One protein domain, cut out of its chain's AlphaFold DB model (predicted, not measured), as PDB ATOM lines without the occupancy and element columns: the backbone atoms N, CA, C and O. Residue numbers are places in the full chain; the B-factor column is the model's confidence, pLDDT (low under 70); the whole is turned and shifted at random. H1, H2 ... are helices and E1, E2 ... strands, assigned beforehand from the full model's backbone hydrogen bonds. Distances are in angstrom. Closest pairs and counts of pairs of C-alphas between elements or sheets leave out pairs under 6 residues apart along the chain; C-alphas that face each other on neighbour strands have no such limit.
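This is residues 7 to 166 of the 168 residues of an uncharacterized protein of Euryarchaeota archaeon (UniProt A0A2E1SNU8). A strongly twisted sheet of five strands, with H1 over one face, is joined to a smaller sheet of three strands, E6 E7 E8, with the first part of the long helix H2 over one face. Residues 146 to 166, of which 146 to 164 belong to H2, stick out as a free arm. The 160 printed residues hold two named helices and eight named strands, in the order E1 E2 H1 E3 E4 E5 E6 E7 E8 H2; the sheets run E2 E1 E3 E4 E5 and E6 E7 E8, both antiparallel, and the class is mixed. The whole is loose, with a radius of gyration of the C-alphas of 20.4 A and spans of 79 by 39 by 25 A; the body without the arm spans 52 by 35 by 23 A.

E1, residues 7 to 14, and E2, residues 19 to 21, form a hairpin, with N 12 and O 20 within hydrogen-bond range at 3.0 A. E1 is also the antiparallel neighbour of E3, residues 47 to 56, with N 9 and O 53 at 2.8 A. H1, residues 28 to 39, is on this sheet at a height of 8.6 A, two layers, over E1 and E3; its closest C-alphas to E1 are those of Glu 28 and Tyr 8, 5.7 A apart. E2, H1 and E3 make a split strand-helix-strand unit, two strands running the same way with E1 between them, and its crossover is right-handed. E3, E4, residues 65 to 75, and E5, residues 82 to 87, form a meander, each strand the antiparallel neighbour of the one before, with N 54 and O 66 at 2.8 A and N 74 and O 83 at 2.9 A. E4 bends by 50 degrees at residue 68. E6, residues 103 to 106, is near E5; with E7, residues 114 to 118, and E8, residues 123 to 127, it forms a second meander, with N 103 and O 117 at 2.9 A and N 116 and O 125 at 2.9 A. H2, residues 130 to 164, is on this second sheet, again two layers, over E7 and E8; its closest C-alphas to E7 are those of Ala 133 and Cys 116, 5.9 A apart. H1 and H2 are apart. In both helices every O i to N i+4 pair is within hydrogen-bond range.

E1 begins at C-alpha 7 (21.877, 64.837, -4.935) and measures 22.8 A; E3 measures 26.9 A and E4 29.6 A. H1 measures 16.2 A. H2 measures 51.8 A and ends at C-alpha 164 (50.290, 15.581, -42.003).

The C-alphas farthest apart, those of Asp 58 and Val 166, are 79.7 A apart. The printed part has no cut. The link from E5 to E6, residues 88 to 102, is long; its residues 93 to 94 pair antiparallel with residues 103 to 104 of E6. The mean pLDDT of the printed part is 86.9, with residues 84 to 91 and 164 to 166 under 70.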
ATOM      1  N   VAL A   7      20.867  65.885  -4.758       96.62
ATOM      2  CA  VAL A   7      21.877  64.837  -4.935       96.62
ATOM      3  C   VAL A   7      21.432  63.843  -5.992       96.62
ATOM      4  O   VAL A   7      20.245  63.604  -6.173       96.62
ATOM      5  N   TYR A   8      22.395  63.251  -6.681       97.50
ATOM      6  CA  TYR A   8      22.189  62.316  -7.776       97.50
ATOM      7  C   TYR A   8      22.758  60.963  -7.370       97.50
ATOM      8  O   TYR A   8      23.938  60.858  -7.031       97.50
ATOM      9  N   VAL A   9      21.909  59.942  -7.366       97.25
ATOM     10  CA  VAL A   9      22.206  58.621  -6.809       97.25
ATOM     11  C   VAL A   9      22.133  57.581  -7.927       97.25
ATOM     12  O   VAL A   9      21.035  57.140  -8.282       97.25
ATOM     13  N   PRO A  10      23.275  57.203  -8.526       96.75
ATOM     14  CA  PRO A  10      23.343  56.086  -9.452       96.75
ATOM     15  C   PRO A  10      23.297  54.752  -8.700       96.75
ATOM     16  O   PRO A  10      23.974  54.556  -7.682       96.75
ATOM     17  N   SER A  11      22.511  53.814  -9.218       95.69
ATOM     18  CA  SER A  11      22.406  52.463  -8.670       95.69
ATOM     19  C   SER A  11      22.137  51.427  -9.755       95.69
ATOM     20  O   SER A  11      21.689  51.757 -10.851       95.69
ATOM     21  N   VAL A  12      22.417  50.164  -9.448       93.12
ATOM     22  CA  VAL A  12      22.036  49.015 -10.277       93.12
ATOM     23  C   VAL A  12      21.271  47.994  -9.450       93.12
ATOM     24  O   VAL A  12      21.451  47.908  -8.236       93.12
ATOM     25  N   LEU A  13      20.443  47.210 -10.125       93.06
ATOM     26  CA  LEU A  13      19.733  46.068  -9.577       93.06
ATOM     27  C   LEU A  13      20.309  44.791 -10.189       93.06
ATOM     28  O   LEU A  13      20.340  44.640 -11.414       93.06
ATOM     29  N   GLU A  14      20.764  43.884  -9.338       90.31
ATOM     30  CA  GLU A  14      21.122  42.518  -9.707       90.31
ATOM     31  C   GLU A  14      19.889  41.619  -9.759       90.31
ATOM     32  O   GLU A  14      18.900  41.829  -9.047       90.31
ATOM     33  N   ALA A  15      19.987  40.556 -10.553       85.50
ATOM     34  CA  ALA A  15      19.013  39.483 -10.547       85.50
ATOM     35  C   ALA A  15      18.841  38.914  -9.134       85.50
ATOM     36  O   ALA A  15      19.812  38.606  -8.441       85.50
ATOM     37  N   GLY A  16      17.588  38.780  -8.706       84.31
ATOM     38  CA  GLY A  16      17.245  38.434  -7.323       84.31
ATOM     39  C   GLY A  16      16.999  39.642  -6.415       84.31
ATOM     40  O   GLY A  16      16.701  39.455  -5.238       84.31
ATOM     41  N   GLY A  17      17.063  40.865  -6.954       86.81
ATOM     42  CA  GLY A  17      16.584  42.078  -6.287       86.81
ATOM     43  C   GLY A  17      17.608  42.779  -5.393       86.81
ATOM     44  O   GLY A  17      17.235  43.681  -4.645       86.81
ATOM     45  N   ASN A  18      18.884  42.389  -5.448       92.19
ATOM     46  CA  ASN A  18      19.936  43.082  -4.708       92.19
ATOM     47  C   ASN A  18      20.280  44.413  -5.392       92.19
ATOM     48  O   ASN A  18      20.645  44.435  -6.565       92.19
ATOM     49  N   ALA A  19      20.168  45.522  -4.663       93.06
ATOM     50  CA  ALA A  19      20.496  46.847  -5.175       93.06
ATOM     51  C   ALA A  19      21.910  47.263  -4.750       93.06
ATOM     52  O   ALA A  19      22.254  47.223  -3.569       93.06
ATOM     53  N   ILE A  20      22.714  47.721  -5.709       94.62
ATOM     54  CA  ILE A  20      24.058  48.253  -5.474       94.62
ATOM     55  C   ILE A  20      24.028  49.758  -5.740       94.62
ATOM     56  O   ILE A  20      23.889  50.200  -6.881       94.62
ATOM     57  N   GLY A  21      24.169  50.551  -4.678       94.81
ATOM     58  CA  GLY A  21      24.355  51.999  -4.774       94.81
ATOM     59  C   GLY A  21      25.814  52.356  -5.055       94.81
ATOM     60  O   GLY A  21      26.722  51.759  -4.478       94.81
ATOM     61  N   MET A  22      26.045  53.343  -5.921       95.94
ATOM     62  CA  MET A  22      27.397  53.759  -6.329       95.94
ATOM     63  C   MET A  22      27.837  55.092  -5.704       95.94
ATOM     64  O   MET A  22      28.928  55.580  -5.994       95.94
ATOM     65  N   GLY A  23      27.003  55.678  -4.843       96.06
ATOM     66  CA  GLY A  23      27.270  56.923  -4.125       96.06
ATOM     67  C   GLY A  23      26.177  57.972  -4.318       96.06
ATOM     68  O   GLY A  23      25.175  57.726  -4.985       96.06
ATOM     69  N   CYS A  24      26.394  59.146  -3.726       96.88
ATOM     70  CA  CYS A  24      25.543  60.325  -3.875       96.88
ATOM     71  C   CYS A  24      26.410  61.484  -4.369       96.88
ATOM     72  O   CYS A  24      27.419  61.810  -3.741       96.88
ATOM     73  N   PHE A  25      26.021  62.107  -5.476       97.56
ATOM     74  CA  PHE A  25      26.824  63.126  -6.149       97.56
ATOM     75  C   PHE A  25      26.085  64.459  -6.205       97.56
ATOM     76  O   PHE A  25      24.862  64.493  -6.242       97.56
ATOM     77  N   SER A  26      26.822  65.569  -6.223       94.88
ATOM     78  CA  SER A  26      26.246  66.922  -6.277       94.88
ATOM     79  C   SER A  26      25.821  67.360  -7.681       94.88
ATOM     80  O   SER A  26      25.178  68.394  -7.828       94.88
ATOM     81  N   THR A  27      26.189  66.604  -8.719       95.44
ATOM     82  CA  THR A  27      25.817  66.888 -10.110       95.44
ATOM     83  C   THR A  27      25.429  65.606 -10.840       95.44
ATOM     84  O   THR A  27      25.967  64.532 -10.559       95.44
ATOM     85  N   GLU A  28      24.520  65.735 -11.806       94.12
ATOM     86  CA  GLU A  28      24.076  64.621 -12.646       94.12
ATOM     87  C   GLU A  28      25.217  64.054 -13.496       94.12
ATOM     88  O   GLU A  28      25.350  62.842 -13.639       94.12
ATOM     89  N   GLN A  29      26.084  64.930 -14.009       93.25
ATOM     90  CA  GLN A  29      27.218  64.543 -14.844       93.25
ATOM     91  C   GLN A  29      28.143  63.548 -14.127       93.25
ATOM     92  O   GLN A  29      28.490  62.516 -14.700       93.25
ATOM     93  N   ILE A  30      28.509  63.817 -12.868       95.25
ATOM     94  CA  ILE A  30      29.383  62.917 -12.101       95.25
ATOM     95  C   ILE A  30      28.680  61.578 -11.849       95.25
ATOM     96  O   ILE A  30      29.294  60.522 -12.001       95.25
ATOM     97  N   ALA A  31      27.386  61.603 -11.509       95.75
ATOM     98  CA  ALA A  31      26.603  60.380 -11.333       95.75
ATOM     99  C   ALA A  31      26.588  59.524 -12.611       95.75
ATOM    100  O   ALA A  31      26.771  58.306 -12.540       95.75
ATOM    101  N   TRP A  32      26.448  60.159 -13.778       92.62
ATOM    102  CA  TRP A  32      26.538  59.498 -15.079       92.62
ATOM    103  C   TRP A  32      27.914  58.900 -15.351       92.62
ATOM    104  O   TRP A  32      28.000  57.751 -15.775       92.62
ATOM    105  N   GLU A  33      28.995  59.642 -15.124       92.38
ATOM    106  CA  GLU A  33      30.363  59.154 -15.343       92.38
ATOM    107  C   GLU A  33      30.673  57.926 -14.472       92.38
ATOM    108  O   GLU A  33      31.226  56.932 -14.958       92.38
ATOM    109  N   VAL A  34      30.247  57.955 -13.205       94.62
ATOM    110  CA  VAL A  34      30.375  56.824 -12.276       94.62
ATOM    111  C   VAL A  34      29.559  55.629 -12.757       94.62
ATOM    112  O   VAL A  34      30.098  54.523 -12.838       94.62
ATOM    113  N   LEU A  35      28.296  55.848 -13.139       92.00
ATOM    114  CA  LEU A  35      27.440  54.780 -13.644       92.00
ATOM    115  C   LEU A  35      28.046  54.137 -14.896       92.00
ATOM    116  O   LEU A  35      28.241  52.927 -14.921       92.00
ATOM    117  N   LYS A  36      28.420  54.928 -15.907       88.00
ATOM    118  CA  LYS A  36      29.013  54.430 -17.163       88.00
ATOM    119  C   LYS A  36      30.284  53.616 -16.911       88.00
ATOM    120  O   LYS A  36      30.455  52.544 -17.487       88.00
ATOM    121  N   THR A  37      31.141  54.089 -16.006       89.00
ATOM    122  CA  THR A  37      32.363  53.374 -15.605       89.00
ATOM    123  C   THR A  37      32.040  52.025 -14.961       89.00
ATOM    124  O   THR A  37      32.700  51.026 -15.249       89.00
ATOM    125  N   PHE A  38      31.014  51.975 -14.107       89.69
ATOM    126  CA  PHE A  38      30.554  50.731 -13.497       89.69
ATOM    127  C   PHE A  38      29.968  49.773 -14.541       89.69
ATOM    128  O   PHE A  38      30.328  48.595 -14.565       89.69
ATOM    129  N   LEU A  39      29.118  50.276 -15.444       87.38
ATOM    130  CA  LEU A  39      28.485  49.478 -16.496       87.38
ATOM    131  C   LEU A  39      29.500  48.865 -17.470       87.38
ATOM    132  O   LEU A  39      29.234  47.801 -18.017       87.38
ATOM    133  N   GLY A  40      30.697  49.443 -17.607       82.62
ATOM    134  CA  GLY A  40      31.808  48.824 -18.341       82.62
ATOM    135  C   GLY A  40      32.213  47.433 -17.827       82.62
ATOM    136  O   GLY A  40      32.821  46.658 -18.564       82.62
ATOM    137  N   LYS A  41      31.858  47.090 -16.581       81.19
ATOM    138  CA  LYS A  41      32.090  45.776 -15.957       81.19
ATOM    139  C   LYS A  41      30.837  44.900 -15.921       81.19
ATOM    140  O   LYS A  41      30.885  43.803 -15.366       81.19
ATOM    141  N   SER A  42      29.722  45.351 -16.506       78.00
ATOM    142  CA  SER A  42      28.426  44.670 -16.400       78.00
ATOM    143  C   SER A  42      28.455  43.239 -16.928       78.00
ATOM    144  O   SER A  42      27.672  42.418 -16.477       78.00
ATOM    145  N   GLU A  43      29.358  42.921 -17.861       74.38
ATOM    146  CA  GLU A  43      29.508  41.571 -18.427       74.38
ATOM    147  C   GLU A  43      29.948  40.511 -17.404       74.38
ATOM    148  O   GLU A  43      29.770  39.320 -17.639       74.38
ATOM    149  N   GLN A  44      30.503  40.934 -16.265       81.88
ATOM    150  CA  GLN A  44      30.941  40.057 -15.175       81.88
ATOM    151  C   GLN A  44      29.878  39.922 -14.073       81.88
ATOM    152  O   GLN A  44      30.121  39.276 -13.056       81.88
ATOM    153  N   MET A  45      28.719  40.560 -14.250       83.62
ATOM    154  CA  MET A  45      27.672  40.693 -13.241       83.62
ATOM    155  C   MET A  45      26.313  40.300 -13.829       83.62
ATOM    156  O   MET A  45      26.075  40.429 -15.027       83.62
ATOM    157  N   ASN A  46      25.386  39.843 -12.987       85.38
ATOM    158  CA  ASN A  46      24.034  39.502 -13.431       85.38
ATOM    159  C   ASN A  46      23.074  40.667 -13.160       85.38
ATOM    160  O   ASN A  46      22.245  40.601 -12.256       85.38
ATOM    161  N   LEU A  47      23.250  41.764 -13.896       86.19
ATOM    162  CA  LEU A  47      22.488  42.996 -13.694       86.19
ATOM    163  C   LEU A  47      21.225  43.035 -14.566       86.19
ATOM    164  O   LEU A  47      21.262  42.688 -15.749       86.19
ATOM    165  N   GLU A  48      20.124  43.506 -13.988       87.75
ATOM    166  CA  GLU A  48      18.816  43.624 -14.645       87.75
ATOM    167  C   GLU A  48      18.469  45.076 -14.978       87.75
ATOM    168  O   GLU A  48      17.921  45.358 -16.045       87.75
ATOM    169  N   GLN A  49      18.817  46.008 -14.088       89.94
ATOM    170  CA  GLN A  49      18.438  47.412 -14.211       89.94
ATOM    171  C   GLN A  49      19.553  48.335 -13.713       89.94
ATOM    172  O   GLN A  49      20.292  47.987 -12.797       89.94
ATOM    173  N   ALA A  50      19.664  49.520 -14.306       91.00
ATOM    174  CA  ALA A  50      20.450  50.626 -13.780       91.00
ATOM    175  C   ALA A  50      19.589  51.885 -13.714       91.00
ATOM    176  O   ALA A  50      18.697  52.072 -14.540       91.00
ATOM    177  N   THR A  51      19.833  52.746 -12.735       92.56
ATOM    178  CA  THR A  51      19.076  53.983 -12.547       92.56
ATOM    179  C   THR A  51      19.980  55.121 -12.117       92.56
ATOM    180  O   THR A  51      21.005  54.908 -11.469       92.56
ATOM    181  N   ILE A  52      19.555  56.342 -12.435       94.25
ATOM    182  CA  ILE A  52      19.993  57.549 -11.736       94.25
ATOM    183  C   ILE A  52      18.744  58.196 -11.158       94.25
ATOM    184  O   ILE A  52      17.785  58.472 -11.879       94.25
ATOM    185  N   VAL A  53      18.753  58.415  -9.847       95.31
ATOM    186  CA  VAL A  53      17.650  59.055  -9.131       95.31
ATOM    187  C   VAL A  53      18.164  60.329  -8.479       95.31
ATOM    188  O   VAL A  53      19.135  60.293  -7.721       95.31
ATOM    189  N   ALA A  54      17.526  61.455  -8.776       96.31
ATOM    190  CA  ALA A  54      17.728  62.693  -8.045       96.31
ATOM    191  C   ALA A  54      16.900  62.688  -6.757       96.31
ATOM    192  O   ALA A  54      15.718  62.344  -6.774       96.31
ATOM    193  N   TRP A  55      17.527  63.109  -5.665       96.12
ATOM    194  CA  TRP A  55      16.890  63.326  -4.377       96.12
ATOM    195  C   TRP A  55      17.066  64.774  -3.936       96.12
ATOM    196  O   TRP A  55      18.190  65.281  -3.882       96.12
ATOM    197  N   ASP A  56      15.958  65.424  -3.602       95.12
ATOM    198  CA  ASP A  56      15.954  66.739  -2.974       95.12
ATOM    199  C   ASP A  56      16.245  66.587  -1.474       95.12
ATOM    200  O   ASP A  56      15.579  65.839  -0.752       95.12
ATOM    201  N   VAL A  57      17.278  67.284  -1.006       93.75
ATOM    202  CA  VAL A  57      17.725  67.256   0.389       93.75
ATOM    203  C   VAL A  57      16.648  67.881   1.277       93.75
ATOM    204  O   VAL A  57      16.021  68.872   0.909       93.75
ATOM    205  N   ASP A  58      16.436  67.276   2.446       93.94
ATOM    206  CA  ASP A  58      15.420  67.656   3.437       93.94
ATOM    207  C   ASP A  58      13.957  67.518   2.972       93.94
ATOM    208  O   ASP A  58      13.038  68.001   3.639       93.94
ATOM    209  N   VAL A  59      13.708  66.803   1.870       93.00
ATOM    210  CA  VAL A  59      12.358  66.447   1.416       93.00
ATOM    211  C   VAL A  59      12.076  64.979   1.737       93.00
ATOM    212  O   VAL A  59      12.846  64.084   1.398       93.00
ATOM    213  N   VAL A  60      10.957  64.714   2.415       89.88
ATOM    214  CA  VAL A  60      10.576  63.360   2.850       89.88
ATOM    215  C   VAL A  60       9.669  62.693   1.817       89.88
ATOM    216  O   VAL A  60       8.734  63.311   1.311       89.88
ATOM    217  N   GLY A  61       9.894  61.402   1.574       88.75
ATOM    218  CA  GLY A  61       9.034  60.564   0.736       88.75
ATOM    219  C   GLY A  61       9.238  60.771  -0.767       88.75
ATOM    220  O   GLY A  61      10.195  61.406  -1.204       88.75
ATOM    221  N   GLU A  62       8.322  60.221  -1.564       90.31
ATOM    222  CA  GLU A  62       8.400  60.216  -3.037       90.31
ATOM    223  C   GLU A  62       8.431  61.622  -3.650       90.31
ATOM    224  O   GLU A  62       8.996  61.814  -4.717       90.31
ATOM    225  N   SER A  63       7.895  62.626  -2.952       89.38
ATOM    226  CA  SER A  63       7.945  64.032  -3.371       89.38
ATOM    227  C   SER A  63       9.357  64.613  -3.459       89.38
ATOM    228  O   SER A  63       9.536  65.635  -4.110       89.38
ATOM    229  N   GLY A  64      10.340  63.994  -2.800       92.00
ATOM    230  CA  GLY A  64      11.750  64.371  -2.914       92.00
ATOM    231  C   GLY A  64      12.500  63.591  -3.988       92.00
ATOM    232  O   GLY A  64      13.682  63.839  -4.182       92.00
ATOM    233  N   MET A  65      11.853  62.632  -4.655       94.12
ATOM    234  CA  MET A  65      12.495  61.689  -5.561       94.12
ATOM    235  C   MET A  65      12.122  61.992  -7.010       94.12
ATOM    236  O   MET A  65      10.951  62.079  -7.364       94.12
ATOM    237  N   THR A  66      13.117  62.087  -7.886       94.31
ATOM    238  CA  THR A  66      12.918  62.145  -9.338       94.31
ATOM    239  C   THR A  66      13.785  61.084 -10.002       94.31
ATOM    240  O   THR A  66      15.010  61.143  -9.927       94.31
ATOM    241  N   VAL A  67      13.170  60.096 -10.652       92.06
ATOM    242  CA  VAL A  67      13.908  59.136 -11.486       92.06
ATOM    243  C   VAL A  67      14.306  59.857 -12.767       92.06
ATOM    244  O   VAL A  67      13.432  60.322 -13.485       92.06
ATOM    245  N   LEU A  68      15.609  59.987 -13.021       90.44
ATOM    246  CA  LEU A  68      16.138  60.681 -14.205       90.44
ATOM    247  C   LEU A  68      16.441  59.726 -15.355       90.44
ATOM    248  O   LEU A  68      16.602  60.136 -16.497       90.44
ATOM    249  N   THR A  69      16.666  58.457 -15.029       86.88
ATOM    250  CA  THR A  69      17.053  57.443 -16.001       86.88
ATOM    251  C   THR A  69      16.739  56.067 -15.464       86.88
ATOM    252  O   THR A  69      16.967  55.768 -14.284       86.88
ATOM    253  N   LYS A  70      16.297  55.204 -16.375       88.12
ATOM    254  CA  LYS A  70      16.165  53.770 -16.164       88.12
ATOM    255  C   LYS A  70      16.700  53.030 -17.387       88.12
ATOM    256  O   LYS A  70      16.119  53.102 -18.464       88.12
ATOM    257  N   LEU A  71      17.789  52.295 -17.184       86.38
ATOM    258  CA  LEU A  71      18.397  51.432 -18.188       86.38
ATOM    259  C   LEU A  71      18.059  49.972 -17.902       86.38
ATOM    260  O   LEU A  71      18.113  49.536 -16.750       86.38
ATOM    261  N   GLU A  72      17.787  49.201 -18.950       84.88
ATOM    262  CA  GLU A  72      17.553  47.756 -18.846       84.88
ATOM    263  C   GLU A  72      18.733  46.939 -19.382       84.88
ATOM    264  O   GLU A  72      19.282  47.223 -20.454       84.88
ATOM    265  N   GLY A  73      19.092  45.885 -18.647       79.31
ATOM    266  CA  GLY A  73      20.067  44.886 -19.070       79.31
ATOM    267  C   GLY A  73      19.463  43.927 -20.098       79.31
ATOM    268  O   GLY A  73      18.766  42.979 -19.732       79.31
ATOM    269  N   LYS A  74      19.756  44.130 -21.388       81.38
ATOM    270  CA  LYS A  74      19.320  43.257 -22.496       81.38
ATOM    271  C   LYS A  74      20.515  42.677 -23.249       81.38
ATOM    272  O   LYS A  74      21.670  42.984 -22.973       81.38
ATOM    273  N   ILE A  75      20.248  41.772 -24.179       85.38
ATOM    274  CA  ILE A  75      21.288  41.220 -25.050       85.38
ATOM    275  C   ILE A  75      21.578  42.242 -26.151       85.38
ATOM    276  O   ILE A  75      20.661  42.670 -26.850       85.38
ATOM    277  N   CYS A  76      22.843  42.631 -26.308       88.69
ATOM    278  CA  CYS A  76      23.261  43.478 -27.421       88.69
ATOM    279  C   CYS A  76      23.123  42.709 -28.749       88.69
ATOM    280  O   CYS A  76      23.712  41.631 -28.865       88.69
ATOM    281  N   PRO A  77      22.436  43.248 -29.774       89.44
ATOM    282  CA  PRO A  77      22.272  42.579 -31.067       89.44
ATOM    283  C   PRO A  77      23.590  42.400 -31.831       89.44
ATOM    284  O   PRO A  77      23.674  41.529 -32.690       89.44
ATOM    285  N   VAL A  78      24.615  43.191 -31.503       92.56
ATOM    286  CA  VAL A  78      25.927  43.127 -32.150       92.56
ATOM    287  C   VAL A  78      26.824  42.098 -31.475       92.56
ATOM    288  O   VAL A  78      27.216  41.113 -32.086       92.56
ATOM    289  N   CYS A  79      27.162  42.312 -30.199       89.75
ATOM    290  CA  CYS A  79      28.156  41.476 -29.520       89.75
ATOM    291  C   CYS A  79      27.564  40.298 -28.738       89.75
ATOM    292  O   CYS A  79      28.320  39.580 -28.094       89.75
ATOM    293  N   GLN A  80      26.234  40.137 -28.732       87.44
ATOM    294  CA  GLN A  80      25.490  39.061 -28.056       87.44
ATOM    295  C   GLN A  80      25.730  38.941 -26.537       87.44
ATOM    296  O   GLN A  80      25.191  38.055 -25.876       87.44
ATOM    297  N   ARG A  81      26.488  39.868 -25.941       84.44
ATOM    298  CA  ARG A  81      26.669  39.968 -24.492       84.44
ATOM    299  C   ARG A  81      25.472  40.671 -23.863       84.44
ATOM    300  O   ARG A  81      24.919  41.617 -24.433       84.44
ATOM    301  N   ARG A  82      25.107  40.239 -22.653       78.81
ATOM    302  CA  ARG A  82      24.171  40.983 -21.807       78.81
ATOM    303  C   ARG A  82      24.839  42.286 -21.378       78.81
ATOM    304  O   ARG A  82      25.912  42.288 -20.782       78.81
ATOM    305  N   THR A  83      24.209  43.395 -21.719       75.38
ATOM    306  CA  THR A  83      24.689  44.743 -21.439       75.38
ATOM    307  C   THR A  83      23.487  45.661 -21.264       75.38
ATOM    308  O   THR A  83      22.361  45.321 -21.626       75.38
ATOM    309  N   PHE A  84      23.699  46.834 -20.689       65.75
ATOM    310  CA  PHE A  84      22.646  47.836 -20.643       65.75
ATOM    311  C   PHE A  84      22.467  48.384 -22.042       65.75
ATOM    312  O   PHE A  84      23.444  48.806 -22.644       65.75
ATOM    313  N   TRP A  85      21.262  48.264 -22.582       64.31
ATOM    314  CA  TRP A  85      21.021  48.470 -24.007       64.31
ATOM    315  C   TRP A  85      19.876  49.442 -24.275       64.31
ATOM    316  O   TRP A  85      19.785  49.916 -25.389       64.31
ATOM    317  N   VAL A  86      19.009  49.771 -23.315       63.12
ATOM    318  CA  VAL A  86      17.846  50.629 -23.603       63.12
ATOM    319  C   VAL A  86      17.659  51.661 -22.511       63.12
ATOM    320  O   VAL A  86      17.440  51.285 -21.361       63.12
ATOM    321  N   ASP A  87      17.710  52.932 -22.893       65.94
ATOM    322  CA  ASP A  87      17.029  54.009 -22.192       65.94
ATOM    323  C   ASP A  87      15.571  54.032 -22.673       65.94
ATOM    324  O   ASP A  87      15.278  54.329 -23.834       65.94
ATOM    325  N   LEU A  88      14.654  53.640 -21.785       55.59
ATOM    326  CA  LEU A  88      13.224  53.564 -22.093       55.59
ATOM    327  C   LEU A  88      12.566  54.942 -22.240       55.59
ATOM    328  O   LEU A  88      11.471  55.023 -22.788       55.59
ATOM    329  N   GLU A  89      13.198  55.998 -21.730       58.56
ATOM    330  CA  GLU A  89      12.651  57.353 -21.726       58.56
ATOM    331  C   GLU A  89      13.048  58.112 -22.994       58.56
ATOM    332  O   GLU A  89      12.208  58.757 -23.619       58.56
ATOM    333  N   HIS A  90      14.299  57.955 -23.433       63.44
ATOM    334  CA  HIS A  90      14.835  58.650 -24.608       63.44
ATOM    335  C   HIS A  90      14.871  57.799 -25.884       63.44
ATOM    336  O   HIS A  90      15.378  58.263 -26.903       63.44
ATOM    337  N   LEU A  91      14.368  56.557 -25.841       64.00
ATOM    338  CA  LEU A  91      14.403  55.606 -26.965       64.00
ATOM    339  C   LEU A  91      15.809  55.448 -27.574       64.00
ATOM    340  O   LEU A  91      15.962  55.232 -28.776       64.00
ATOM    341  N   SER A  92      16.839  55.549 -26.735       77.44
ATOM    342  CA  SER A  92      18.234  55.390 -27.138       77.44
ATOM    343  C   SER A  92      18.807  54.079 -26.608       77.44
ATOM    344  O   SER A  92      18.344  53.507 -25.616       77.44
ATOM    345  N   ALA A  93      19.817  53.576 -27.302       84.94
ATOM    346  CA  ALA A  93      20.529  52.363 -26.960       84.94
ATOM    347  C   ALA A  93      22.031  52.603 -27.024       84.94
ATOM    348  O   ALA A  93      22.525  53.199 -27.974       84.94
ATOM    349  N   LEU A  94      22.778  52.094 -26.047       87.75
ATOM    350  CA  LEU A  94      24.239  52.088 -26.084       87.75
ATOM    351  C   LEU A  94      24.762  50.862 -25.355       87.75
ATOM    352  O   LEU A  94      24.575  50.733 -24.154       87.75
ATOM    353  N   CYS A  95      25.479  49.992 -26.056       88.81
ATOM    354  CA  CYS A  95      26.167  48.868 -25.446       88.81
ATOM    355  C   CYS A  95      27.375  49.342 -24.625       88.81
ATOM    356  O   CYS A  95      28.417  49.686 -25.184       88.81
ATOM    357  N   TYR A  96      27.285  49.225 -23.301       85.62
ATOM    358  CA  TYR A  96      28.378  49.539 -22.370       85.62
ATOM    359  C   TYR A  96      29.455  48.448 -22.260       85.62
ATOM    360  O   TYR A  96      30.431  48.612 -21.532       85.62
ATOM    361  N   GLY A  97      29.312  47.334 -22.983       80.44
ATOM    362  CA  GLY A  97      30.338  46.292 -23.050       80.44
ATOM    363  C   GLY A  97      31.681  46.824 -23.568       80.44
ATOM    364  O   GLY A  97      31.733  47.518 -24.586       80.44
ATOM    365  N   SER A  98      32.764  46.415 -22.903       77.44
ATOM    366  CA  SER A  98      34.142  46.923 -23.030       77.44
ATOM    367  C   SER A  98      34.718  47.051 -24.452       77.44
ATOM    368  O   SER A  98      35.646  47.827 -24.657       77.44
ATOM    369  N   GLN A  99      34.194  46.315 -25.440       82.75
ATOM    370  CA  GLN A  99      34.715  46.300 -26.819       82.75
ATOM    371  C   GLN A  99      33.658  46.529 -27.912       82.75
ATOM    372  O   GLN A  99      33.959  46.371 -29.089       82.75
ATOM    373  N   CYS A 100      32.406  46.840 -27.562       88.12
ATOM    374  CA  CYS A 100      31.343  46.945 -28.568       88.12
ATOM    375  C   CYS A 100      30.966  48.397 -28.863       88.12
ATOM    376  O   CYS A 100      31.259  48.873 -29.955       88.12
ATOM    377  N   SER A 101      30.356  49.107 -27.907       90.94
ATOM    378  CA  SER A 101      29.884  50.489 -28.102       90.94
ATOM    379  C   SER A 101      28.892  50.671 -29.260       90.94
ATOM    380  O   SER A 101      28.809  51.757 -29.823       90.94
ATOM    381  N   ALA A 102      28.165  49.622 -29.659       93.12
ATOM    382  CA  ALA A 102      27.065  49.764 -30.611       93.12
ATOM    383  C   ALA A 102      25.940  50.613 -30.008       93.12
ATOM    384  O   ALA A 102      25.675  50.491 -28.810       93.12
ATOM    385  N   TRP A 103      25.295  51.446 -30.820       93.31
ATOM    386  CA  TRP A 103      24.332  52.437 -30.346       93.31
ATOM    387  C   TRP A 103      23.168  52.673 -31.314       93.31
ATOM    388  O   TRP A 103      23.277  52.387 -32.508       93.31
ATOM    389  N   ILE A 104      22.063  53.188 -30.770       91.81
ATOM    390  CA  ILE A 104      20.877  53.695 -31.471       91.81
ATOM    391  C   ILE A 104      20.484  55.012 -30.795       91.81
ATOM    392  O   ILE A 104      20.399  55.061 -29.570       91.81
ATOM    393  N   GLU A 105      20.221  56.069 -31.551       91.50
ATOM    394  CA  GLU A 105      19.682  57.322 -31.014       91.50
ATOM    395  C   GLU A 105      18.744  57.985 -32.026       91.50
ATOM    396  O   GLU A 105      18.867  57.784 -33.232       91.50
ATOM    397  N   GLN A 106      17.783  58.770 -31.541       90.00
ATOM    398  CA  GLN A 106      17.011  59.642 -32.420       90.00
ATOM    399  C   GLN A 106      17.931  60.727 -32.983       90.00
ATOM    400  O   GLN A 106      18.735  61.308 -32.249       90.00
ATOM    401  N   SER A 107      17.799  61.021 -34.274       89.19
ATOM    402  CA  SER A 107      18.656  62.012 -34.906       89.19
ATOM    403  C   SER A 107      18.426  63.399 -34.317       89.19
ATOM    404  O   SER A 107      17.298  63.855 -34.129       89.19
ATOM    405  N   THR A 108      19.520  64.120 -34.085       86.62
ATOM    406  CA  THR A 108      19.476  65.516 -33.613       86.62
ATOM    407  C   THR A 108      19.080  66.507 -34.713       86.62
ATOM    408  O   THR A 108      18.811  67.673 -34.422       86.62
ATOM    409  N   VAL A 109      19.052  66.055 -35.972       91.00
ATOM    410  CA  VAL A 109      18.709  66.866 -37.150       91.00
ATOM    411  C   VAL A 109      17.254  66.660 -37.570       91.00
ATOM    412  O   VAL A 109      16.578  67.635 -37.895       91.00
ATOM    413  N   ASP A 110      16.778  65.414 -37.555       91.19
ATOM    414  CA  ASP A 110      15.417  65.043 -37.948       91.19
ATOM    415  C   ASP A 110      14.835  64.011 -36.960       91.19
ATOM    416  O   ASP A 110      15.301  62.872 -36.930       91.19
ATOM    417  N   PRO A 111      13.815  64.366 -36.157       88.50
ATOM    418  CA  PRO A 111      13.244  63.458 -35.167       88.50
ATOM    419  C   PRO A 111      12.504  62.256 -35.781       88.50
ATOM    420  O   PRO A 111      12.205  61.308 -35.057       88.50
ATOM    421  N   GLU A 112      12.203  62.261 -37.084       90.19
ATOM    422  CA  GLU A 112      11.651  61.090 -37.785       90.19
ATOM    423  C   GLU A 112      12.731  60.072 -38.185       90.19
ATOM    424  O   GLU A 112      12.414  58.995 -38.696       90.19
ATOM    425  N   ILE A 113      14.008  60.404 -37.971       93.31
ATOM    426  CA  ILE A 113      15.149  59.550 -38.283       93.31
ATOM    427  C   ILE A 113      15.747  58.986 -36.998       93.31
ATOM    428  O   ILE A 113      15.941  59.681 -35.999       93.31
ATOM    429  N   ILE A 114      16.094  57.708 -37.063       92.50
ATOM    430  CA  ILE A 114      16.847  57.001 -36.039       92.50
ATOM    431  C   ILE A 114      18.217  56.670 -36.619       92.50
ATOM    432  O   ILE A 114      18.333  56.001 -37.648       92.50
ATOM    433  N   ASP A 115      19.253  57.140 -35.940       94.44
ATOM    434  CA  ASP A 115      20.640  56.852 -36.249       94.44
ATOM    435  C   ASP A 115      21.068  55.592 -35.478       94.44
ATOM    436  O   ASP A 115      20.751  55.420 -34.299       94.44
ATOM    437  N   CYS A 116      21.796  54.685 -36.128       94.88
ATOM    438  CA  CYS A 116      22.431  53.562 -35.448       94.88
ATOM    439  C   CYS A 116      23.852  53.334 -35.948       94.88
ATOM    440  O   CYS A 116      24.177  53.570 -37.116       94.88
ATOM    441  N   GLY A 117      24.719  52.861 -35.057       95.38
ATOM    442  CA  GLY A 117      26.128  52.737 -35.383       95.38
ATOM    443  C   GLY A 117      26.884  51.709 -34.565       95.38
ATOM    444  O   GLY A 117      26.495  51.319 -33.463       95.38
ATOM    445  N   TRP A 118      28.013  51.280 -35.125       95.12
ATOM    446  CA  TRP A 118      28.974  50.418 -34.450       95.12
ATOM    447  C   TRP A 118      30.407  50.909 -34.725       95.12
ATOM    448  O   TRP A 118      30.966  50.649 -35.799       95.12
ATOM    449  N   PRO A 119      31.017  51.647 -33.774       93.19
ATOM    450  CA  PRO A 119      32.291  52.337 -33.988       93.19
ATOM    451  C   PRO A 119      33.475  51.456 -34.427       93.19
ATOM    452  O   PRO A 119      34.201  51.893 -35.323       93.19
ATOM    453  N   PRO A 120      33.681  50.233 -33.889       91.12
ATOM    454  CA  PRO A 120      34.755  49.333 -34.318       91.12
ATOM    455  C   PRO A 120      34.820  49.073 -35.828       91.12
ATOM    456  O   PRO A 120      35.917  48.927 -36.361       91.12
ATOM    457  N   LEU A 121      33.678  49.074 -36.525       92.00
ATOM    458  CA  LEU A 121      33.615  48.920 -37.984       92.00
ATOM    459  C   LEU A 121      33.316  50.217 -38.737       92.00
ATOM    460  O   LEU A 121      33.158  50.193 -39.956       92.00
ATOM    461  N   ARG A 122      33.231  51.356 -38.036       94.44
ATOM    462  CA  ARG A 122      32.754  52.631 -38.602       94.44
ATOM    463  C   ARG A 122      31.403  52.478 -39.315       94.44
ATOM    464  O   ARG A 122      31.136  53.158 -40.302       94.44
ATOM    465  N   PHE A 123      30.572  51.565 -38.820       95.94
ATOM    466  CA  PHE A 123      29.232  51.348 -39.336       95.94
ATOM    467  C   PHE A 123      28.320  52.470 -38.842       95.94
ATOM    468  O   PHE A 123      28.315  52.768 -37.645       95.94
ATOM    469  N   LEU A 124      27.569  53.073 -39.761       96.50
ATOM    470  CA  LEU A 124      26.576  54.105 -39.491       96.50
ATOM    471  C   LEU A 124      25.422  53.958 -40.487       96.50
ATOM    472  O   LEU A 124      25.655  53.856 -41.696       96.50
ATOM    473  N   LYS A 125      24.190  53.965 -39.983       96.56
ATOM    474  CA  LYS A 125      22.958  53.887 -40.768       96.56
ATOM    475  C   LYS A 125      21.896  54.813 -40.192       96.56
ATOM    476  O   LYS A 125      21.896  55.098 -39.000       96.56
ATOM    477  N   GLN A 126      20.996  55.238 -41.070       96.25
ATOM    478  CA  GLN A 126      19.798  55.993 -40.730       96.25
ATOM    479  C   GLN A 126      18.589  55.172 -41.160       96.25
ATOM    480  O   GLN A 126      18.555  54.678 -42.290       96.25
ATOM    481  N   VAL A 127      17.621  55.027 -40.268       95.19
ATOM    482  CA  VAL A 127      16.387  54.266 -40.485       95.19
ATOM    483  C   VAL A 127      15.193  55.055 -39.953       95.19
ATOM    484  O   VAL A 127      15.370  56.092 -39.313       95.19
ATOM    485  N   LYS A 128      13.973  54.581 -40.216       92.25
ATOM    486  CA  LYS A 128      12.749  55.248 -39.731       92.25
ATOM    487  C   LYS A 128      12.166  54.614 -38.478       92.25
ATOM    488  O   LYS A 128      11.483  55.279 -37.713       92.25
ATOM    489  N   GLU A 129      12.433  53.329 -38.275       89.94
ATOM    490  CA  GLU A 129      11.839  52.545 -37.198       89.94
ATOM    491  C   GLU A 129      12.923  51.942 -36.314       89.94
ATOM    492  O   GLU A 129      13.945  51.449 -36.798       89.94
ATOM    493  N   ILE A 130      12.683  51.920 -35.003       86.88
ATOM    494  CA  ILE A 130      13.665  51.404 -34.046       86.88
ATOM    495  C   ILE A 130      13.996  49.933 -34.336       86.88
ATOM    496  O   ILE A 130      15.158  49.539 -34.300       86.88
ATOM    497  N   GLU A 131      12.998  49.134 -34.717       88.31
ATOM    498  CA  GLU A 131      13.180  47.723 -35.073       88.31
ATOM    499  C   GLU A 131      14.089  47.534 -36.292       88.31
ATOM    500  O   GLU A 131      14.849  46.567 -36.363       88.31
ATOM    501  N   GLU A 132      14.066  48.476 -37.236       93.25
ATOM    502  CA  GLU A 132      14.978  48.471 -38.378       93.25
ATOM    503  C   GLU A 132      16.420  48.721 -37.915       93.25
ATOM    504  O   GLU A 132      17.322  47.990 -38.319       93.25
ATOM    505  N   ALA A 133      16.638  49.645 -36.971       92.56
ATOM    506  CA  ALA A 133      17.960  49.900 -36.391       92.56
ATOM    507  C   ALA A 133      18.504  48.663 -35.659       92.56
ATOM    508  O   ALA A 133      19.677  48.310 -35.813       92.56
ATOM    509  N   TYR A 134      17.649  47.966 -34.904       91.00
ATOM    510  CA  TYR A 134      17.996  46.685 -34.284       91.00
ATOM    511  C   TYR A 134      18.400  45.634 -35.318       91.00
ATOM    512  O   TYR A 134      19.362  44.898 -35.093       91.00
ATOM    513  N   ASN A 135      17.664  45.539 -36.427       93.94
ATOM    514  CA  ASN A 135      17.940  44.575 -37.488       93.94
ATOM    515  C   ASN A 135      19.260  44.884 -38.201       93.94
ATOM    516  O   ASN A 135      20.065  43.973 -38.360       93.94
ATOM    517  N   GLU A 136      19.521  46.143 -38.555       96.31
ATOM    518  CA  GLU A 136      20.788  46.581 -39.158       96.31
ATOM    519  C   GLU A 136      21.988  46.206 -38.272       96.31
ATOM    520  O   GLU A 136      22.938  45.572 -38.734       96.31
ATOM    521  N   LEU A 137      21.908  46.508 -36.970       94.69
ATOM    522  CA  LEU A 137      22.952  46.153 -36.005       94.69
ATOM    523  C   LEU A 137      23.097  44.635 -35.817       94.69
ATOM    524  O   LEU A 137      24.210  44.130 -35.670       94.69
ATOM    525  N   ARG A 138      21.990  43.886 -35.838       94.31
ATOM    526  CA  ARG A 138      22.028  42.421 -35.753       94.31
ATOM    527  C   ARG A 138      22.701  41.806 -36.976       94.31
ATOM    528  O   ARG A 138      23.514  40.904 -36.808       94.31
ATOM    529  N   THR A 139      22.378  42.291 -38.171       96.00
ATOM    530  CA  THR A 139      22.948  41.801 -39.432       96.00
ATOM    531  C   THR A 139      24.455  42.003 -39.450       96.00
ATOM    532  O   THR A 139      25.185  41.031 -39.592       96.00
ATOM    533  N   ILE A 140      24.943  43.220 -39.174       95.12
ATOM    534  CA  ILE A 140      26.393  43.468 -39.164       95.12
ATOM    535  C   ILE A 140      27.116  42.680 -38.059       95.12
ATOM    536  O   ILE A 140      28.236  42.218 -38.260       95.12
ATOM    537  N   GLY A 141      26.480  42.485 -36.897       92.62
ATOM    538  CA  GLY A 141      27.010  41.618 -35.844       92.62
ATOM    539  C   GLY A 141      27.136  40.160 -36.297       92.62
ATOM    540  O   GLY A 141      28.167  39.532 -36.064       92.62
ATOM    541  N   ALA A 142      26.114  39.639 -36.979       92.56
ATOM    542  CA  ALA A 142      26.105  38.285 -37.523       92.56
ATOM    543  C   ALA A 142      27.146  38.096 -38.636       92.56
ATOM    544  O   ALA A 142      27.860  37.095 -38.618       92.56
ATOM    545  N   ASP A 143      27.291  39.065 -39.543       92.19
ATOM    546  CA  ASP A 143      28.283  39.027 -40.624       92.19
ATOM    547  C   ASP A 143      29.714  38.943 -40.068       92.19
ATOM    548  O   ASP A 143      30.536  38.157 -40.543       92.19
ATOM    549  N   VAL A 144      30.013  39.707 -39.009       89.75
ATOM    550  CA  VAL A 144      31.317  39.637 -38.334       89.75
ATOM    551  C   VAL A 144      31.538  38.277 -37.689       89.75
ATOM    552  O   VAL A 144      32.607  37.698 -37.868       89.75
ATOM    553  N   LEU A 145      30.550  37.756 -36.960       87.62
ATOM    554  CA  LEU A 145      30.658  36.442 -36.321       87.62
ATOM    555  C   LEU A 145      30.899  35.335 -37.355       87.62
ATOM    556  O   LEU A 145      31.834  34.558 -37.193       87.62
ATOM    557  N   ALA A 146      30.139  35.333 -38.454       87.94
ATOM    558  CA  ALA A 146      30.319  34.383 -39.548       87.94
ATOM    559  C   ALA A 146      31.729  34.468 -40.156       87.94
ATOM    560  O   ALA A 146      32.371  33.445 -40.379       87.94
ATOM    561  N   SER A 147      32.258  35.683 -40.349       85.06
ATOM    562  CA  SER A 147      33.610  35.860 -40.891       85.06
ATOM    563  C   SER A 147      34.713  35.330 -39.965       85.06
ATOM    564  O   SER A 147      35.739  34.851 -40.446       85.06
ATOM    565  N   ILE A 148      34.518  35.397 -38.642       80.81
ATOM    566  CA  ILE A 148      35.472  34.880 -37.651       80.81
ATOM    567  C   ILE A 148      35.470  33.350 -37.660       80.81
ATOM    568  O   ILE A 148      36.547  32.747 -37.659       80.81
ATOM    569  N   ASP A 149      34.288  32.734 -37.714       76.12
ATOM    570  CA  ASP A 149      34.142  31.276 -37.755       76.12
ATOM    571  C   ASP A 149      34.802  30.687 -39.018       76.12
ATOM    572  O   ASP A 149      35.626  29.778 -38.915       76.12
ATOM    573  N   GLU A 150      34.569  31.283 -40.194       76.12
ATOM    574  CA  GLU A 150      35.209  30.862 -41.454       76.12
ATOM    575  C   GLU A 150      36.749  30.933 -41.400       76.12
ATOM    576  O   GLU A 150      37.454  30.051 -41.908       76.12
ATOM    577  N   HIS A 151      37.303  31.974 -40.765       70.00
ATOM    578  CA  HIS A 151      38.752  32.107 -40.596       70.00
ATOM    579  C   HIS A 151      39.312  31.060 -39.626       70.00
ATOM    580  O   HIS A 151      40.384  30.507 -39.885       70.00
ATOM    581  N   SER A 152      38.604  30.764 -38.531       70.38
ATOM    582  CA  SER A 152      38.998  29.729 -37.566       70.38
ATOM    583  C   SER A 152      39.070  28.347 -38.222       70.38
ATOM    584  O   SER A 152      40.058  27.625 -38.045       70.38
ATOM    585  N   ASP A 153      38.074  28.005 -39.039       74.56
ATOM    586  CA  ASP A 153      38.032  26.737 -39.770       74.56
ATOM    587  C   ASP A 153      39.173  26.637 -40.790       74.56
ATOM    588  O   ASP A 153      39.867  25.621 -40.864       74.56
ATOM    589  N   THR A 154      39.448  27.727 -41.511       73.44
ATOM    590  CA  THR A 154      40.545  27.791 -42.488       73.44
ATOM    591  C   THR A 154      41.915  27.597 -41.827       73.44
ATOM    592  O   THR A 154      42.753  26.845 -42.330       73.44
ATOM    593  N   VAL A 155      42.158  28.242 -40.680       74.88
ATOM    594  CA  VAL A 155      43.416  28.101 -39.926       74.88
ATOM    595  C   VAL A 155      43.559  26.691 -39.355       74.88
ATOM    596  O   VAL A 155      44.639  26.103 -39.430       74.88
ATOM    597  N   THR A 156      42.476  26.128 -38.819       75.12
ATOM    598  CA  THR A 156      42.470  24.769 -38.260       75.12
ATOM    599  C   THR A 156      42.775  23.731 -39.339       75.12
ATOM    600  O   THR A 156      43.609  22.849 -39.123       75.12
ATOM    601  N   GLN A 157      42.179  23.877 -40.526       74.62
ATOM    602  CA  GLN A 157      42.447  23.006 -41.666       74.62
ATOM    603  C   GLN A 157      43.901  23.133 -42.148       74.62
ATOM    604  O   GLN A 157      44.576  22.122 -42.329       74.62
ATOM    605  N   ALA A 158      44.426  24.355 -42.270       75.31
ATOM    606  CA  ALA A 158      45.815  24.581 -42.674       75.31
ATOM    607  C   ALA A 158      46.829  23.986 -41.677       75.31
ATOM    608  O   ALA A 158      47.849  23.424 -42.084       75.31
ATOM    609  N   LEU A 159      46.554  24.066 -40.369       74.88
ATOM    610  CA  LEU A 159      47.380  23.434 -39.335       74.88
ATOM    611  C   LEU A 159      47.336  21.903 -39.434       74.88
ATOM    612  O   LEU A 159      48.392  21.266 -39.393       74.88
ATOM    613  N   TYR A 160      46.149  21.320 -39.611       77.69
ATOM    614  CA  TYR A 160      45.987  19.878 -39.816       77.69
ATOM    615  C   TYR A 160      46.766  19.385 -41.046       77.69
ATOM    616  O   TYR A 160      47.552  18.440 -40.948       77.69
ATOM    617  N   ASP A 161      46.641  20.085 -42.175       79.31
ATOM    618  CA  ASP A 161      47.330  19.746 -43.422       79.31
ATOM    619  C   ASP A 161      48.855  19.895 -43.289       79.31
ATOM    620  O   ASP A 161      49.611  19.048 -43.768       79.31
ATOM    621  N   SER A 162      49.327  20.921 -42.570       73.88
ATOM    622  CA  SER A 162      50.760  21.118 -42.307       73.88
ATOM    623  C   SER A 162      51.363  20.045 -41.395       73.88
ATOM    624  O   SER A 162      52.528  19.693 -41.554       73.88
ATOM    625  N   THR A 163      50.578  19.487 -40.471       71.00
ATOM    626  CA  THR A 163      51.046  18.444 -39.542       71.00
ATOM    627  C   THR A 163      51.150  17.086 -40.243       71.00
ATOM    628  O   THR A 163      52.057  16.311 -39.947       71.00
ATOM    629  N   ASN A 164      50.281  16.823 -41.224       65.00
ATOM    630  CA  ASN A 164      50.290  15.581 -42.003       65.00
ATOM    631  C   ASN A 164      51.350  15.545 -43.120       65.00
ATOM    632  O   ASN A 164      51.694  14.461 -43.584       65.00
ATOM    633  N   GLN A 165      51.905  16.691 -43.533       58.00
ATOM    634  CA  GLN A 165      53.004  16.749 -44.513       58.00
ATOM    635  C   GLN A 165      54.392  16.425 -43.926       58.00
ATOM    636  O   GLN A 165      55.345  16.266 -44.681       58.00
ATOM    637  N   VAL A 166      54.535  16.325 -42.599       55.28
ATOM    638  CA  VAL A 166      55.834  16.074 -41.930       55.28
ATOM    639  C   VAL A 166      56.087  14.571 -41.691       55.28
ATOM    640  O   VAL A 166      57.154  14.188 -41.218       55.28
TER     641      VAL A 166